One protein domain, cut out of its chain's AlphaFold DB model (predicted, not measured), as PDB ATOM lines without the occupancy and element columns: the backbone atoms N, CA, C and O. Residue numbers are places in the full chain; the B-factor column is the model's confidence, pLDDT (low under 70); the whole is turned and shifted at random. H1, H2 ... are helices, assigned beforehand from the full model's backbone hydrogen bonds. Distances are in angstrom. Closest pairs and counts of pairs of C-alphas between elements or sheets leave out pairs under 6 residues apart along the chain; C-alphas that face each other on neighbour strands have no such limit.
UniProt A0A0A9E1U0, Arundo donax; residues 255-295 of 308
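AT A GLANCE: This is residues 255 to 295 of the 308 residues of a protein of Arundo donax (UniProt A0A0A9E1U0). The printed part is an open, flat V with no packed core: the long helix H1 makes one arm, the short helix H2 sits at the bend, and an 11-residue link leads along the other arm to the short helix H3 at its tip. Residues 255 to 266 of H1 stick out at one end, and residues 287 to 293, of which 288 to 293 belong to H3, stick out at the other. There are 41 residues printed, with three named helices in the order H1, H2, H3 and no named strand, and the class is all helix. The whole is loose, with a radius of gyration of the C-alphas of 12.9 A, and the C-alphas span 36 by 24 by 11 A.

IN THESE COORDINATES: H1 takes residues 255 to 268, from C-alpha 255 at (113.577, 109.305, 167.423) to C-alpha 268 at (103.461, 92.451, 166.462), 19.7 A. H2 takes residues 271 to 276 and is 8.5 A long. H3 takes residues 288 to 293, 8.7 A, and ends with C-alpha 293 at (102.657, 81.924, 186.850).

HOW THE PARTS SIT: H1 and H2 only just touch, with 3 pairs of C-alphas within 8 A, and they touch only at the corner by their tight link of two residues. H1 touches H2 with residues 267 to 268 alone; the closest C-alphas are those of Thr 268 and Arg 274, 5.6 A apart. Their lines are about perpendicular, at 88 degrees. H3 is apart from H1 and from H2. In H1, H2 and H3 every O i to N i+4 pair is within hydrogen-bond range.

THE WHOLE: The two C-alphas farthest apart are those of Val 255 and Gln 289, 36.5 A. The printed part has no cut. The link from H2 to H3 is long. The mean pLDDT of the printed part is 85.6, and no printed residue is under 70.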
ATOM      1  N   VAL A 255     114.740 109.164 168.313       83.44
ATOM      2  CA  VAL A 255     113.577 109.305 167.423       83.44
ATOM      3  C   VAL A 255     113.466 108.105 166.479       83.44
ATOM      4  O   VAL A 255     112.382 107.546 166.311       83.44
ATOM      5  N   VAL A 256     114.587 107.675 165.891       84.38
ATOM      6  CA  VAL A 256     114.633 106.484 165.028       84.38
ATOM      7  C   VAL A 256     114.261 105.229 165.814       84.38
ATOM      8  O   VAL A 256     113.479 104.410 165.330       84.38
ATOM      9  N   ASP A 257     114.785 105.079 167.028       85.88
ATOM     10  CA  ASP A 257     114.517 103.914 167.865       85.88
ATOM     11  C   ASP A 257     113.053 103.877 168.328       85.88
ATOM     12  O   ASP A 257     112.436 102.812 168.291       85.88
ATOM     13  N   GLY A 258     112.468 105.030 168.668       82.75
ATOM     14  CA  GLY A 258     111.048 105.166 168.991       82.75
ATOM     15  C   GLY A 258     110.138 104.837 167.806       82.75
ATOM     16  O   GLY A 258     109.172 104.090 167.957       82.75
ATOM     17  N   GLY A 259     110.482 105.310 166.604       86.31
ATOM     18  CA  GLY A 259     109.770 104.951 165.375       86.31
ATOM     19  C   GLY A 259     109.854 103.453 165.067       86.31
ATOM     20  O   GLY A 259     108.851 102.834 164.715       86.31
ATOM     21  N   LEU A 260     111.029 102.846 165.263       86.75
ATOM     22  CA  LEU A 260     111.228 101.409 165.089       86.75
ATOM     23  C   LEU A 260     110.433 100.594 166.116       86.75
ATOM     24  O   LEU A 260     109.838  99.581 165.754       86.75
ATOM     25  N   ALA A 261     110.400 101.035 167.376       85.44
ATOM     26  CA  ALA A 261     109.614 100.407 168.434       85.44
ATOM     27  C   ALA A 261     108.110 100.486 168.141       85.44
ATOM     28  O   ALA A 261     107.409  99.488 168.298       85.44
ATOM     29  N   PHE A 262     107.623 101.637 167.665       85.75
ATOM     30  CA  PHE A 262     106.226 101.820 167.266       85.75
ATOM     31  C   PHE A 262     105.857 100.937 166.069       85.75
ATOM     32  O   PHE A 262     104.870 100.208 166.122       85.75
ATOM     33  N   ALA A 263     106.678 100.935 165.017       85.44
ATOM     34  CA  ALA A 263     106.458 100.083 163.851       85.44
ATOM     35  C   ALA A 263     106.468  98.595 164.228       85.44
ATOM     36  O   ALA A 263     105.584  97.845 163.812       85.44
ATOM     37  N   HIS A 264     107.428  98.175 165.060       85.62
ATOM     38  CA  HIS A 264     107.476  96.820 165.595       85.62
ATOM     39  C   HIS A 264     106.204  96.494 166.384       85.62
ATOM     40  O   HIS A 264     105.578  95.479 166.100       85.62
ATOM     41  N   TYR A 265     105.771  97.372 167.293       83.19
ATOM     42  CA  TYR A 265     104.532  97.210 168.058       83.19
ATOM     43  C   TYR A 265     103.301  97.058 167.158       83.19
ATOM     44  O   TYR A 265     102.512  96.145 167.374       83.19
ATOM     45  N   CYS A 266     103.144  97.885 166.121       84.50
ATOM     46  CA  CYS A 266     102.020  97.771 165.188       84.50
ATOM     47  C   CYS A 266     102.021  96.431 164.438       84.50
ATOM     48  O   CYS A 266     100.967  95.815 164.280       84.50
ATOM     49  N   LEU A 267     103.194  95.962 164.004       83.00
ATOM     50  CA  LEU A 267     103.336  94.675 163.318       83.00
ATOM     51  C   LEU A 267     103.059  93.500 164.263       83.00
ATOM     52  O   LEU A 267     102.310  92.590 163.917       83.00
ATOM     53  N   THR A 268     103.623  93.524 165.472       81.44
ATOM     54  CA  THR A 268     103.461  92.451 166.462       81.44
ATOM     55  C   THR A 268     102.191  92.567 167.296       81.44
ATOM     56  O   THR A 268     101.928  91.682 168.095       81.44
ATOM     57  N   GLY A 269     101.423  93.644 167.160       82.38
ATOM     58  CA  GLY A 269     100.112  93.826 167.787       82.38
ATOM     59  C   GLY A 269      98.966  93.304 166.922       82.38
ATOM     60  O   GLY A 269      97.828  93.225 167.376       82.38
ATOM     61  N   ASN A 270      99.254  92.937 165.673       86.56
ATOM     62  CA  ASN A 270      98.277  92.442 164.719       86.56
ATOM     63  C   ASN A 270      98.490  90.945 164.468       86.56
ATOM     64  O   ASN A 270      99.535  90.527 163.965       86.56
ATOM     65  N   GLU A 271      97.481  90.137 164.786       85.62
ATOM     66  CA  GLU A 271      97.590  88.679 164.690       85.62
ATOM     67  C   GLU A 271      97.860  88.197 163.258       85.62
ATOM     68  O   GLU A 271      98.667  87.292 163.066       85.62
ATOM     69  N   LEU A 272      97.284  88.839 162.234       87.56
ATOM     70  CA  LEU A 272      97.524  88.470 160.835       87.56
ATOM     71  C   LEU A 272      99.011  88.591 160.474       87.56
ATOM     72  O   LEU A 272      99.593  87.667 159.901       87.56
ATOM     73  N   PHE A 273      99.644  89.708 160.841       85.38
ATOM     74  CA  PHE A 273     101.058  89.932 160.548       85.38
ATOM     75  C   PHE A 273     101.966  89.011 161.366       85.38
ATOM     76  O   PHE A 273     102.882  88.411 160.801       85.38
ATOM     77  N   ARG A 274     101.679  88.803 162.656       87.62
ATOM     78  CA  ARG A 274     102.422  87.842 163.490       87.62
ATOM     79  C   ARG A 274     102.420  86.443 162.881       87.62
ATOM     80  O   ARG A 274     103.484  85.841 162.736       87.62
ATOM     81  N   LEU A 275     101.244  85.955 162.483       87.62
ATOM     82  CA  LEU A 275     101.087  84.642 161.857       87.62
ATOM     83  C   LEU A 275     101.846  84.553 160.529       87.62
ATOM     84  O   LEU A 275     102.507  83.548 160.278       87.62
ATOM     85  N   SER A 276     101.840  85.619 159.722       87.12
ATOM     86  CA  SER A 276     102.611  85.670 158.468       87.12
ATOM     87  C   SER A 276     104.130  85.560 158.674       87.12
ATOM     88  O   SER A 276     104.844  85.118 157.778       87.12
ATOM     89  N   THR A 277     104.619  85.901 159.872       84.50
ATOM     90  CA  THR A 277     106.031  85.776 160.276       84.50
ATOM     91  C   THR A 277     106.336  84.509 161.086       84.50
ATOM     92  O   THR A 277     107.429  84.382 161.634       84.50
ATOM     93  N   GLY A 278     105.392  83.563 161.168       83.56
ATOM     94  CA  GLY A 278     105.581  82.279 161.850       83.56
ATOM     95  C   GLY A 278     105.333  82.298 163.362       83.56
ATOM     96  O   GLY A 278     105.760  81.377 164.056       83.56
ATOM     97  N   ALA A 279     104.652  83.319 163.897       86.31
ATOM     98  CA  ALA A 279     104.215  83.296 165.291       86.31
ATOM     99  C   ALA A 279     103.163  82.200 165.530       86.31
ATOM    100  O   ALA A 279     102.368  81.871 164.650       86.31
ATOM    101  N   ILE A 280     103.127  81.660 166.749       87.38
ATOM    102  CA  ILE A 280     102.152  80.636 167.141       87.38
ATOM    103  C   ILE A 280     100.774  81.301 167.355       87.38
ATOM    104  O   ILE A 280     100.705  82.288 168.100       87.38
ATOM    105  N   PRO A 281      99.678  80.777 166.769       87.31
ATOM    106  CA  PRO A 281      98.334  81.320 166.963       87.31
ATOM    107  C   PRO A 281      97.918  81.418 168.432       87.31
ATOM    108  O   PRO A 281      98.205  80.526 169.229       87.31
ATOM    109  N   GLY A 282      97.221  82.499 168.792       82.38
ATOM    110  CA  GLY A 282      96.673  82.685 170.142       82.38
ATOM    111  C   GLY A 282      97.701  83.093 171.201       82.38
ATOM    112  O   GLY A 282      97.365  83.184 172.377       82.38
ATOM    113  N   THR A 283      98.943  83.381 170.799       85.38
ATOM    114  CA  THR A 283     100.018  83.837 171.703       85.38
ATOM    115  C   THR A 283     100.172  85.358 171.760       85.38
ATOM    116  O   THR A 283     101.166  85.847 172.292       85.38
ATOM    117  N   LEU A 284      99.246  86.120 171.162       84.25
ATOM    118  CA  LEU A 284      99.316  87.590 171.134       84.25
ATOM    119  C   LEU A 284      99.258  88.171 172.541       84.25
ATOM    120  O   LEU A 284     100.044  89.043 172.895       84.25
ATOM    121  N   ASN A 285      98.332  87.643 173.335       84.56
ATOM    122  CA  ASN A 285      98.120  88.034 174.713       84.56
ATOM    123  C   ASN A 285      98.494  86.866 175.621       84.56
ATOM    124  O   ASN A 285      98.263  85.700 175.290       84.56
ATOM    125  N   TYR A 286      99.053  87.177 176.787       83.62
ATOM    126  CA  TYR A 286      99.248  86.171 177.820       83.62
ATOM    127  C   TYR A 286      97.881  85.702 178.340       83.62
ATOM    128  O   TYR A 286      96.923  86.471 178.411       83.62
ATOM    129  N   ASN A 287      97.767  84.418 178.674       84.56
ATOM    130  CA  ASN A 287      96.520  83.848 179.176       84.56
ATOM    131  C   ASN A 287      96.457  83.933 180.714       84.56
ATOM    132  O   ASN A 287      97.391  84.387 181.380       84.56
ATOM    133  N   LYS A 288      95.339  83.490 181.301       86.69
ATOM    134  CA  LYS A 288      95.152  83.499 182.759       86.69
ATOM    135  C   LYS A 288      96.207  82.661 183.493       86.69
ATOM    136  O   LYS A 288      96.633  83.065 184.568       86.69
ATOM    137  N   GLN A 289      96.641  81.542 182.912       87.38
ATOM    138  CA  GLN A 289      97.684  80.703 183.501       87.38
ATOM    139  C   GLN A 289      99.019  81.456 183.559       87.38
ATOM    140  O   GLN A 289      99.601  81.566 184.627       87.38
ATOM    141  N   HIS A 290      99.430  82.101 182.464       86.19
ATOM    142  CA  HIS A 290     100.626  82.945 182.438       86.19
ATOM    143  C   HIS A 290     100.549  84.111 183.436       86.19
ATOM    144  O   HIS A 290     101.553  84.454 184.049       86.19
ATOM    145  N   SER A 291      99.370  84.725 183.613       88.50
ATOM    146  CA  SER A 291      99.167  85.779 184.621       88.50
ATOM    147  C   SER A 291      99.399  85.268 186.042       88.50
ATOM    148  O   SER A 291     100.036  85.960 186.832       88.50
ATOM    149  N   LEU A 292      98.943  84.053 186.350       89.56
ATOM    150  CA  LEU A 292      99.193  83.411 187.639       89.56
ATOM    151  C   LEU A 292     100.676  83.057 187.810       89.56
ATOM    152  O   LEU A 292     101.260  83.408 188.833       89.56
ATOM    153  N   ASP A 293     101.276  82.422 186.802       90.81
ATOM    154  CA  ASP A 293     102.657  81.924 186.850       90.81
ATOM    155  C   ASP A 293     103.691  83.057 186.961       90.81
ATOM    156  O   ASP A 293     104.706  82.911 187.638       90.81
ATOM    157  N   LEU A 294     103.440  84.195 186.301       87.75
ATOM    158  CA  LEU A 294     104.346  85.352 186.256       87.75
ATOM    159  C   LEU A 294     103.945  86.480 187.219       87.75
ATOM    160  O   LEU A 294     104.550  87.550 187.184       87.75
ATOM    161  N   HIS A 295     102.915  86.271 188.045       85.56
ATOM    162  CA  HIS A 295     102.344  87.291 188.933       85.56
ATOM    163  C   HIS A 295     101.986  88.607 188.212       85.56
ATOM    164  O   HIS A 295     102.199  89.704 188.730       85.56
TER     165      HIS A 295